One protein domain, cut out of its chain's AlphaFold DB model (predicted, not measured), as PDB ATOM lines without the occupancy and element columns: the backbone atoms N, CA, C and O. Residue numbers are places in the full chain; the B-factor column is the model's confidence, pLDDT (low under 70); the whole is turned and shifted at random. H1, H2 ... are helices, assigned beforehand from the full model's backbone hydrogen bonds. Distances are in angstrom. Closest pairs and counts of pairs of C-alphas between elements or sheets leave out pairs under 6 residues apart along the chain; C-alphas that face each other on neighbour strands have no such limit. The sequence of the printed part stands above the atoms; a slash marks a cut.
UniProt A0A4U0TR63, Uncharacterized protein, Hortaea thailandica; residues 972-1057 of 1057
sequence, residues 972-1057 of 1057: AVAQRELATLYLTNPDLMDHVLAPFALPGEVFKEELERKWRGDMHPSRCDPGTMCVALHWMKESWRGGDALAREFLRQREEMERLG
ATOM      1  N   ALA A 972      -1.828  17.483  -8.963       90.19
ATOM      2  CA  ALA A 972      -0.540  16.924  -9.362       90.19
ATOM      3  C   ALA A 972       0.235  17.849 -10.316       90.19
ATOM      4  O   ALA A 972       1.458  17.965 -10.195       90.19
ATOM      5  N   VAL A 973      -0.469  18.546 -11.217       90.94
ATOM      6  CA  VAL A 973       0.147  19.488 -12.166       90.94
ATOM      7  C   VAL A 973       0.701  20.691 -11.409       90.94
ATOM      8  O   VAL A 973       1.876  21.021 -11.547       90.94
ATOM      9  N   ALA A 974      -0.105  21.281 -10.522       91.00
ATOM     10  CA  ALA A 974       0.322  22.401  -9.690       91.00
ATOM     11  C   ALA A 974       1.535  22.063  -8.811       91.00
ATOM     12  O   ALA A 974       2.434  22.886  -8.656       91.00
ATOM     13  N   GLN A 975       1.585  20.851  -8.250       92.94
ATOM     14  CA  GLN A 975       2.714  20.380  -7.440       92.94
ATOM     15  C   GLN A 975       4.016  20.302  -8.251       92.94
ATOM     16  O   GLN A 975       5.070  20.705  -7.754       92.94
ATOM     17  N   ARG A 976       3.952  19.844  -9.511       92.50
ATOM     18  CA  ARG A 976       5.104  19.807 -10.428       92.50
ATOM     19  C   ARG A 976       5.557  21.210 -10.826       92.50
ATOM     20  O   ARG A 976       6.756  21.501 -10.774       92.50
ATOM     21  N   GLU A 977       4.627  22.084 -11.202       90.06
ATOM     22  CA  GLU A 977       4.949  23.462 -11.594       90.06
ATOM     23  C   GLU A 977       5.499  24.266 -10.407       90.06
ATOM     24  O   GLU A 977       6.477  25.000 -10.549       90.06
ATOM     25  N   LEU A 978       4.978  24.043  -9.195       90.12
ATOM     26  CA  LEU A 978       5.515  24.630  -7.968       90.12
ATOM     27  C   LEU A 978       6.940  24.141  -7.669       90.12
ATOM     28  O   LEU A 978       7.811  24.947  -7.341       90.12
ATOM     29  N   ALA A 979       7.199  22.835  -7.799       90.12
ATOM     30  CA  ALA A 979       8.543  22.276  -7.646       90.12
ATOM     31  C   ALA A 979       9.522  22.898  -8.653       90.12
ATOM     32  O   ALA A 979      10.643  23.264  -8.299       90.12
ATOM     33  N   THR A 980       9.074  23.089  -9.892       89.19
ATOM     34  CA  THR A 980       9.851  23.738 -10.954       89.19
ATOM     35  C   THR A 980      10.096  25.216 -10.640       89.19
ATOM     36  O   THR A 980      11.199  25.726 -10.852       89.19
ATOM     37  N   LEU A 981       9.117  25.910 -10.055       87.94
ATOM     38  CA  LEU A 981       9.261  27.297  -9.622       87.94
ATOM     39  C   LEU A 981      10.305  27.445  -8.504       87.94
ATOM     40  O   LEU A 981      11.128  28.356  -8.576       87.94
ATOM     41  N   TYR A 982      10.346  26.523  -7.533       87.38
ATOM     42  CA  TYR A 982      11.389  26.500  -6.494       87.38
ATOM     43  C   TYR A 982      12.795  26.270  -7.064       87.38
ATOM     44  O   TYR A 982      13.750  26.878  -6.585       87.38
ATOM     45  N   LEU A 983      12.931  25.430  -8.097       85.00
ATOM     46  CA  LEU A 983      14.218  25.181  -8.763       85.00
ATOM     47  C   LEU A 983      14.675  26.363  -9.629       85.00
ATOM     48  O   LEU A 983      15.871  26.613  -9.760       85.00
ATOM     49  N   THR A 984      13.734  27.085 -10.240       84.25
ATOM     50  CA  THR A 984      14.034  28.188 -11.166       84.25
ATOM     51  C   THR A 984      14.174  29.544 -10.472       84.25
ATOM     52  O   THR A 984      14.935  30.386 -10.946       84.25
ATOM     53  N   ASN A 985      13.450  29.781  -9.372       81.88
ATOM     54  CA  ASN A 985      13.451  31.040  -8.619       81.88
ATOM     55  C   ASN A 985      13.427  30.755  -7.091       81.88
ATOM     56  O   ASN A 985      12.375  30.896  -6.462       81.88
ATOM     57  N   PRO A 986      14.564  30.372  -6.473       73.69
ATOM     58  CA  PRO A 986      14.614  29.912  -5.078       73.69
ATOM     59  C   PRO A 986      14.328  31.000  -4.024       73.69
ATOM     60  O   PRO A 986      13.850  30.669  -2.945       73.69
ATOM     61  N   ASP A 987      14.567  32.279  -4.335       76.88
ATOM     62  CA  ASP A 987      14.375  33.404  -3.396       76.88
ATOM     63  C   ASP A 987      12.954  33.997  -3.426       76.88
ATOM     64  O   ASP A 987      12.634  34.913  -2.669       76.88
ATOM     65  N   LEU A 988      12.096  33.517  -4.333       77.06
ATOM     66  CA  LEU A 988      10.787  34.121  -4.591       77.06
ATOM     67  C   LEU A 988       9.761  33.818  -3.486       77.06
ATOM     68  O   LEU A 988       8.831  34.599  -3.288       77.06
ATOM     69  N   MET A 989       9.891  32.677  -2.800       75.94
ATOM     70  CA  MET A 989       8.869  32.150  -1.892       75.94
ATOM     71  C   MET A 989       9.469  31.456  -0.662       75.94
ATOM     72  O   MET A 989      10.494  30.788  -0.754       75.94
ATOM     73  N   ASP A 990       8.773  31.554   0.477       76.00
ATOM     74  CA  ASP A 990       9.081  30.777   1.686       76.00
ATOM     75  C   ASP A 990       8.881  29.262   1.449       76.00
ATOM     76  O   ASP A 990       8.043  28.847   0.645       76.00
ATOM     77  N   HIS A 991       9.601  28.421   2.202       82.38
ATOM     78  CA  HIS A 991       9.437  26.963   2.173       82.38
ATOM     79  C   HIS A 991       8.060  26.538   2.696       82.38
ATOM     80  O   HIS A 991       7.768  26.645   3.888       82.38
ATOM     81  N   VAL A 992       7.228  26.000   1.806       81.94
ATOM     82  CA  VAL A 992       5.911  25.438   2.134       81.94
ATOM     83  C   VAL A 992       5.922  23.936   1.873       81.94
ATOM     84  O   VAL A 992       6.342  23.508   0.802       81.94
ATOM     85  N   LEU A 993       5.434  23.143   2.830       85.81
ATOM     86  CA  LEU A 993       5.272  21.692   2.693       85.81
ATOM     87  C   LEU A 993       3.828  21.299   2.373       85.81
ATOM     88  O   LEU A 993       2.892  22.065   2.619       85.81
ATOM     89  N   ALA A 994       3.657  20.075   1.870       85.50
ATOM     90  CA  ALA A 994       2.335  19.493   1.684       85.50
ATOM     91  C   ALA A 994       1.634  19.255   3.039       85.50
ATOM     92  O   ALA A 994       2.315  18.986   4.041       85.50
ATOM     93  N   PRO A 995       0.294  19.333   3.086       83.50
ATOM     94  CA  PRO A 995      -0.481  19.007   4.278       83.50
ATOM     95  C   PRO A 995      -0.198  17.583   4.769       83.50
ATOM     96  O   PRO A 995      -0.046  16.667   3.968       83.50
ATOM     97  N   PHE A 996      -0.084  17.408   6.082       83.50
ATOM     98  CA  PHE A 996       0.277  16.180   6.797       83.50
ATOM     99  C   PHE A 996       1.598  15.496   6.391       83.50
ATOM    100  O   PHE A 996       1.962  14.492   6.995       83.50
ATOM    101  N   ALA A 997       2.367  16.050   5.444       84.50
ATOM    102  CA  ALA A 997       3.732  15.595   5.188       84.50
ATOM    103  C   ALA A 997       4.592  15.771   6.442       84.50
ATOM    104  O   ALA A 997       4.461  16.785   7.125       84.50
ATOM    105  N   LEU A 998       5.470  14.820   6.730       86.00
ATOM    106  CA  LEU A 998       6.294  14.843   7.932       86.00
ATOM    107  C   LEU A 998       7.569  15.659   7.664       86.00
ATOM    108  O   LEU A 998       8.374  15.229   6.830       86.00
ATOM    109  N   PRO A 999       7.782  16.823   8.316       83.00
ATOM    110  CA  PRO A 999       9.053  17.541   8.292       83.00
ATOM    111  C   PRO A 999      10.295  16.643   8.354       83.00
ATOM    112  O   PRO A 999      11.205  16.822   7.541       83.00
ATOM    113  N   GLY A1000      10.319  15.642   9.244       77.56
ATOM    114  CA  GLY A1000      11.444  14.711   9.371       77.56
ATOM    115  C   GLY A1000      11.696  13.829   8.140       77.56
ATOM    116  O   GLY A1000      12.836  13.450   7.870       77.56
ATOM    117  N   GLU A1001      10.668  13.528   7.341       79.81
ATOM    118  CA  GLU A1001      10.813  12.752   6.100       79.81
ATOM    119  C   GLU A1001      11.273  13.602   4.910       79.81
ATOM    120  O   GLU A1001      11.926  13.081   3.998       79.81
ATOM    121  N   VAL A1002      10.940  14.896   4.918       80.12
ATOM    122  CA  VAL A1002      11.312  15.851   3.864       80.12
ATOM    123  C   VAL A1002      12.749  16.334   4.047       80.12
ATOM    124  O   VAL A1002      13.547  16.312   3.106       80.12
ATOM    125  N   PHE A1003      13.099  16.723   5.270       79.62
ATOM    126  CA  PHE A1003      14.418  17.233   5.634       79.62
ATOM    127  C   PHE A1003      15.291  16.118   6.210       79.62
ATOM    128  O   PHE A1003      15.733  16.170   7.358       79.62
ATOM    129  N   LYS A1004      15.544  15.074   5.409       77.88
ATOM    130  CA  LYS A1004      16.471  14.014   5.824       77.88
ATOM    131  C   LYS A1004      17.867  14.601   5.968       77.88
ATOM    132  O   LYS A1004      18.444  15.082   4.992       77.88
ATOM    133  N   GLU A1005      18.436  14.472   7.160       66.75
ATOM    134  CA  GLU A1005      19.764  15.000   7.489       66.75
ATOM    135  C   GLU A1005      20.857  14.477   6.533       66.75
ATOM    136  O   GLU A1005      21.830  15.166   6.235       66.75
ATOM    137  N   GLU A1006      20.671  13.271   5.988       65.31
ATOM    138  CA  GLU A1006      21.533  12.667   4.968       65.31
ATOM    139  C   GLU A1006      21.483  13.389   3.615       65.31
ATOM    140  O   GLU A1006      22.525  13.591   2.994       65.31
ATOM    141  N   LEU A1007      20.293  13.793   3.162       68.69
ATOM    142  CA  LEU A1007      20.111  14.520   1.901       68.69
ATOM    143  C   LEU A1007      20.630  15.951   2.024       68.69
ATOM    144  O   LEU A1007      21.320  16.440   1.133       68.69
ATOM    145  N   GLU A1008      20.382  16.587   3.168       69.81
ATOM    146  CA  GLU A1008      20.932  17.906   3.453       69.81
ATOM    147  C   GLU A1008      22.462  17.887   3.504       69.81
ATOM    148  O   GLU A1008      23.097  18.789   2.962       69.81
ATOM    149  N   ARG A1009      23.079  16.867   4.121       65.81
ATOM    150  CA  ARG A1009      24.546  16.725   4.147       65.81
ATOM    151  C   ARG A1009      25.131  16.526   2.753       65.81
ATOM    152  O   ARG A1009      26.142  17.154   2.450       65.81
ATOM    153  N   LYS A1010      24.492  15.708   1.912       66.62
ATOM    154  CA  LYS A1010      24.919  15.492   0.521       66.62
ATOM    155  C   LYS A1010      24.881  16.791  -0.284       66.62
ATOM    156  O   LYS A1010      25.886  17.190  -0.857       66.62
ATOM    157  N   TRP A1011      23.784  17.543  -0.232       68.38
ATOM    158  CA  TRP A1011      23.669  18.777  -1.021       68.38
ATOM    159  C   TRP A1011      24.427  19.972  -0.443       68.38
ATOM    160  O   TRP A1011      24.777  20.879  -1.194       68.38
ATOM    161  N   ARG A1012      24.749  19.963   0.858       66.88
ATOM    162  CA  ARG A1012      25.756  20.875   1.430       66.88
ATOM    163  C   ARG A1012      27.169  20.573   0.910       66.88
ATOM    164  O   ARG A1012      27.987  21.486   0.891       66.88
ATOM    165  N   GLY A1013      27.453  19.323   0.531       59.50
ATOM    166  CA  GLY A1013      28.745  18.880  -0.000       59.50
ATOM    167  C   GLY A1013      28.909  19.087  -1.509       59.50
ATOM    168  O   GLY A1013      29.983  19.491  -1.943       59.50
ATOM    169  N   ASP A1014      27.846  18.865  -2.290       58.38
ATOM    170  CA  ASP A1014      27.936  18.787  -3.756       58.38
ATOM    171  C   ASP A1014      27.746  20.135  -4.488       58.38
ATOM    172  O   ASP A1014      28.138  20.253  -5.647       58.38
ATOM    173  N   MET A1015      27.154  21.167  -3.863       55.53
ATOM    174  CA  MET A1015      26.714  22.392  -4.562       55.53
ATOM    175  C   MET A1015      27.175  23.700  -3.894       55.53
ATOM    176  O   MET A1015      27.180  23.839  -2.672       55.53
ATOM    177  N   HIS A1016      27.530  24.708  -4.706       49.72
ATOM    178  CA  HIS A1016      27.930  26.033  -4.214       49.72
ATOM    179  C   HIS A1016      26.767  26.755  -3.486       49.72
ATOM    180  O   HIS A1016      25.697  26.907  -4.086       49.72
ATOM    181  N   PRO A1017      26.979  27.301  -2.263       56.84
ATOM    182  CA  PRO A1017      25.943  27.928  -1.421       56.84
ATOM    183  C   PRO A1017      25.140  29.081  -2.043       56.84
ATOM    184  O   PRO A1017      24.120  29.483  -1.496       56.84
ATOM    185  N   SER A1018      25.601  29.646  -3.160       53.88
ATOM    186  CA  SER A1018      24.979  30.783  -3.845       53.88
ATOM    187  C   SER A1018      24.016  30.394  -4.972       53.88
ATOM    188  O   SER A1018      23.409  31.281  -5.564       53.88
ATOM    189  N   ARG A1019      23.910  29.103  -5.332       55.97
ATOM    190  CA  ARG A1019      23.114  28.648  -6.492       55.97
ATOM    191  C   ARG A1019      21.816  27.924  -6.112       55.97
ATOM    192  O   ARG A1019      20.875  27.976  -6.895       55.97
ATOM    193  N   CYS A1020      21.759  27.284  -4.939       61.31
ATOM    194  CA  CYS A1020      20.534  26.749  -4.330       61.31
ATOM    195  C   CYS A1020      20.769  26.385  -2.855       61.31
ATOM    196  O   CYS A1020      21.730  25.687  -2.537       61.31
ATOM    197  N   ASP A1021      19.874  26.816  -1.967       75.25
ATOM    198  CA  ASP A1021      19.836  26.357  -0.575       75.25
ATOM    199  C   ASP A1021      19.443  24.860  -0.518       75.25
ATOM    200  O   ASP A1021      18.470  24.462  -1.174       75.25
ATOM    201  N   PRO A1022      20.146  24.009   0.261       78.19
ATOM    202  CA  PRO A1022      19.784  22.601   0.442       78.19
ATOM    203  C   PRO A1022      18.334  22.392   0.904       78.19
ATOM    204  O   PRO A1022      17.704  21.413   0.506       78.19
ATOM    205  N   GLY A1023      17.785  23.326   1.692       78.00
ATOM    206  CA  GLY A1023      16.390  23.288   2.133       78.00
ATOM    207  C   GLY A1023      15.402  23.442   0.974       78.00
ATOM    208  O   GLY A1023      14.473  22.644   0.845       78.00
ATOM    209  N   THR A1024      15.643  24.391   0.065       82.25
ATOM    210  CA  THR A1024      14.814  24.583  -1.139       82.25
ATOM    211  C   THR A1024      14.823  23.348  -2.041       82.25
ATOM    212  O   THR A1024      13.781  22.959  -2.569       82.25
ATOM    213  N   MET A1025      15.968  22.671  -2.163       83.56
ATOM    214  CA  MET A1025      16.076  21.422  -2.926       83.56
ATOM    215  C   MET A1025      15.262  20.280  -2.301       83.56
ATOM    216  O   MET A1025      14.655  19.491  -3.032       83.56
ATOM    217  N   CYS A1026      15.206  20.200  -0.965       84.81
ATOM    218  CA  CYS A1026      14.410  19.194  -0.246       84.81
ATOM    219  C   CYS A1026      12.923  19.420  -0.509       84.81
ATOM    220  O   CYS A1026      12.197  18.484  -0.839       84.81
ATOM    221  N   VAL A1027      12.493  20.679  -0.427       86.69
ATOM    222  CA  VAL A1027      11.110  21.091  -0.678       86.69
ATOM    223  C   VAL A1027      10.714  20.840  -2.134       86.69
ATOM    224  O   VAL A1027       9.652  20.273  -2.385       86.69
ATOM    225  N   ALA A1028      11.569  21.183  -3.099       87.69
ATOM    226  CA  ALA A1028      11.308  20.924  -4.515       87.69
ATOM    227  C   ALA A1028      11.197  19.417  -4.814       87.69
ATOM    228  O   ALA A1028      10.271  18.985  -5.500       87.69
ATOM    229  N   LEU A1029      12.098  18.597  -4.255       87.81
ATOM    230  CA  LEU A1029      12.036  17.140  -4.395       87.81
ATOM    231  C   LEU A1029      10.778  16.556  -3.742       87.81
ATOM    232  O   LEU A1029      10.177  15.636  -4.296       87.81
ATOM    233  N   HIS A1030      10.378  17.079  -2.583       89.12
ATOM    234  CA  HIS A1030       9.149  16.684  -1.900       89.12
ATOM    235  C   HIS A1030       7.921  16.910  -2.782       89.12
ATOM    236  O   HIS A1030       7.193  15.963  -3.066       89.12
ATOM    237  N   TRP A1031       7.733  18.125  -3.303       90.44
ATOM    238  CA  TRP A1031       6.600  18.431  -4.184       90.44
ATOM    239  C   TRP A1031       6.605  17.611  -5.479       90.44
ATOM    240  O   TRP A1031       5.546  17.192  -5.940       90.44
ATOM    241  N   MET A1032       7.784  17.297  -6.026       90.56
ATOM    242  CA  MET A1032       7.901  16.416  -7.192       90.56
ATOM    243  C   MET A1032       7.499  14.962  -6.878       90.56
ATOM    244  O   MET A1032       6.859  14.302  -7.696       90.56
ATOM    245  N   LYS A1033       7.825  14.461  -5.678       90.50
ATOM    246  CA  LYS A1033       7.373  13.143  -5.197       90.50
ATOM    247  C   LYS A1033       5.869  13.105  -4.949       90.50
ATOM    248  O   LYS A1033       5.234  12.111  -5.293       90.50
ATOM    249  N   GLU A1034       5.297  14.170  -4.395       88.50
ATOM    250  CA  GLU A1034       3.844  14.289  -4.222       88.50
ATOM    251  C   GLU A1034       3.115  14.342  -5.573       88.50
ATOM    252  O   GLU A1034       2.136  13.624  -5.760       88.50
ATOM    253  N   SER A1035       3.655  15.062  -6.562       91.62
ATOM    254  CA  SER A1035       3.106  15.084  -7.927       91.62
ATOM    255  C   SER A1035       3.120  13.695  -8.584       91.62
ATOM    256  O   SER A1035       2.134  13.268  -9.190       91.62
ATOM    257  N   TRP A1036       4.203  12.930  -8.390       91.38
ATOM    258  CA  TRP A1036       4.274  11.532  -8.824       91.38
ATOM    259  C   TRP A1036       3.221  10.646  -8.135       91.38
ATOM    260  O   TRP A1036       2.566   9.851  -8.815       91.38
ATOM    261  N   ARG A1037       3.011  10.803  -6.818       88.25
ATOM    262  CA  ARG A1037       1.930  10.118  -6.077       88.25
ATOM    263  C   ARG A1037       0.545  10.504  -6.605       88.25
ATOM    264  O   ARG A1037      -0.347   9.661  -6.629       88.25
ATOM    265  N   GLY A1038       0.389  11.740  -7.078       84.19
ATOM    266  CA  GLY A1038      -0.803  12.250  -7.758       84.19
ATOM    267  C   GLY A1038      -1.012  11.734  -9.190       84.19
ATOM    268  O   GLY A1038      -2.035  12.041  -9.795       84.19
ATOM    269  N   GLY A1039      -0.084  10.933  -9.730       87.38
ATOM    270  CA  GLY A1039      -0.227  10.257 -11.022       87.38
ATOM    271  C   GLY A1039       0.416  10.963 -12.220       87.38
ATOM    272  O   GLY A1039       0.296  10.448 -13.334       87.38
ATOM    273  N   ASP A1040       1.131  12.077 -12.026       89.75
ATOM    274  CA  ASP A1040       1.767  12.814 -13.127       89.75
ATOM    275  C   ASP A1040       2.934  12.015 -13.749       89.75
ATOM    276  O   ASP A1040       3.859  11.548 -13.071       89.75
ATOM    277  N   ALA A1041       2.889  11.840 -15.072       87.94
ATOM    278  CA  ALA A1041       3.907  11.127 -15.835       87.94
ATOM    279  C   ALA A1041       5.211  11.931 -15.969       87.94
ATOM    280  O   ALA A1041       6.290  11.336 -15.965       87.94
ATOM    281  N   LEU A1042       5.132  13.263 -16.044       88.19
ATOM    282  CA  LEU A1042       6.309  14.124 -16.197       88.19
ATOM    283  C   LEU A1042       7.137  14.163 -14.908       88.19
ATOM    284  O   LEU A1042       8.363  14.069 -14.953       88.19
ATOM    285  N   ALA A1043       6.470  14.216 -13.753       88.12
ATOM    286  CA  ALA A1043       7.133  14.125 -12.454       88.12
ATOM    287  C   ALA A1043       7.832  12.767 -12.262       88.12
ATOM    288  O   ALA A1043       8.945  12.703 -11.734       88.12
ATOM    289  N   ARG A1044       7.213  11.678 -12.744       88.88
ATOM    290  CA  ARG A1044       7.806  10.330 -12.723       88.88
ATOM    291  C   ARG A1044       9.111  10.271 -13.507       88.88
ATOM    292  O   ARG A1044      10.093   9.728 -13.010       88.88
ATOM    293  N   GLU A1045       9.117  10.822 -14.717       87.88
ATOM    294  CA  GLU A1045      10.304  10.820 -15.570       87.88
ATOM    295  C   GLU A1045      11.425  11.674 -14.972       87.88
ATOM    296  O   GLU A1045      12.573  11.241 -14.949       87.88
ATOM    297  N   PHE A1046      11.099  12.833 -14.393       87.38
ATOM    298  CA  PHE A1046      12.079  13.669 -13.697       87.38
ATOM    299  C   PHE A1046      12.760  12.929 -12.532       87.38
ATOM    300  O   PHE A1046      13.983  12.974 -12.393       87.38
ATOM    301  N   LEU A1047      11.987  12.220 -11.698       86.88
ATOM    302  CA  LEU A1047      12.541  11.423 -10.597       86.88
ATOM    303  C   LEU A1047      13.393  10.257 -11.109       86.88
ATOM    304  O   LEU A1047      14.468  10.020 -10.567       86.88
ATOM    305  N   ARG A1048      12.963   9.578 -12.182       87.19
ATOM    306  CA  ARG A1048      13.716   8.487 -12.820       87.19
ATOM    307  C   ARG A1048      15.064   8.971 -13.355       87.19
ATOM    308  O   ARG A1048      16.087   8.368 -13.052       87.19
ATOM    309  N   GLN A1049      15.076  10.079 -14.097       86.38
ATOM    310  CA  GLN A1049      16.302  10.691 -14.623       86.38
ATOM    311  C   GLN A1049      17.258  11.088 -13.502       86.38
ATOM    312  O   GLN A1049      18.469  10.911 -13.610       86.38
ATOM    313  N   ARG A1050      16.716  11.598 -12.396       80.75
ATOM    314  CA  ARG A1050      17.509  11.931 -11.220       80.75
ATOM    315  C   ARG A1050      18.090  10.691 -10.540       80.75
ATOM    316  O   ARG A1050      19.271  10.704 -10.228       80.75
ATOM    317  N   GLU A1051      17.303   9.636 -10.335       82.44
ATOM    318  CA  GLU A1051      17.798   8.361  -9.793       82.44
ATOM    319  C   GLU A1051      18.879   7.743 -10.688       82.44
ATOM    320  O   GLU A1051      19.830   7.151 -10.187       82.44
ATOM    321  N   GLU A1052      18.769   7.894 -12.010       84.94
ATOM    322  CA  GLU A1052      19.810   7.483 -12.954       84.94
ATOM    323  C   GLU A1052      21.077   8.327 -12.812       84.94
ATOM    324  O   GLU A1052      22.165   7.761 -12.748       84.94
ATOM    325  N   MET A1053      20.961   9.653 -12.681       71.69
ATOM    326  CA  MET A1053      22.116  10.509 -12.385       71.69
ATOM    327  C   MET A1053      22.756  10.175 -11.030       71.69
ATOM    328  O   MET A1053      23.976  10.145 -10.935       71.69
ATOM    329  N   GLU A1054      21.958   9.870 -10.004       71.75
ATOM    330  CA  GLU A1054      22.434   9.455  -8.675       71.75
ATOM    331  C   GLU A1054      23.049   8.044  -8.666       71.75
ATOM    332  O   GLU A1054      23.794   7.715  -7.751       71.75
ATOM    333  N   ARG A1055      22.744   7.193  -9.657       72.69
ATOM    334  CA  ARG A1055      23.409   5.890  -9.853       72.69
ATOM    335  C   ARG A1055      24.700   5.990 -10.667       72.69
ATOM    336  O   ARG A1055      25.497   5.056 -10.627       72.69
ATOM    337  N   LEU A1056      24.856   7.053 -11.456       69.94
ATOM    338  CA  LEU A1056      25.992   7.268 -12.357       69.94
ATOM    339  C   LEU A1056      27.097   8.150 -11.752       69.94
ATOM    340  O   LEU A1056      28.220   8.110 -12.257       69.94
ATOM    341  N   GLY A1057      26.787   8.940 -10.721       53.16
ATOM    342  CA  GLY A1057      27.751   9.682  -9.895       53.16
ATOM    343  C   GLY A1057      28.039   8.958  -8.592       53.16
ATOM    344  O   GLY A1057      29.201   9.048  -8.137       53.16
TER     345      GLY A1057
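This is residues 972 to 1057 of the 1057 residues of an uncharacterized protein of Hortaea thailandica (UniProt A0A4U0TR63). H1 and H4 lie side by side, H5 folds back from H4 as a V, residues 1048 to 1057 sticking out, H3 at H4's other end. The printed part has 86 residues with helices H1 to H5, no named strand: all helix. It is compact, radius of gyration of the C-alphas 12.6 A, spanning 32 by 32 by 25 A.

H1, residues 972 to 984, touches the hub H4, residues 1022 to 1037, at a shallow 20 degrees, C-alphas 972 and 1035 closest, 4.3 A. H3, residues 1005 to 1014, touches H4 at a steep 62 degrees, C-alphas 1011 and 1022 closest, 5.6 A. H5, residues 1041 to 1056, touches H4 at a steep 51 degrees, C-alphas 1036 and 1043 closest, 5.3 A. Every O i to N i+4 pair in these is within hydrogen-bond range.

H2 is residues 999 to 1002. C-alpha 972 is at (-0.540, 16.924, -9.362), C-alpha 1056 at (25.992, 7.268, -12.357).

The link H1 to H2 is long; residues 1005 to 1020, 1056, 1057 have pLDDT under 70.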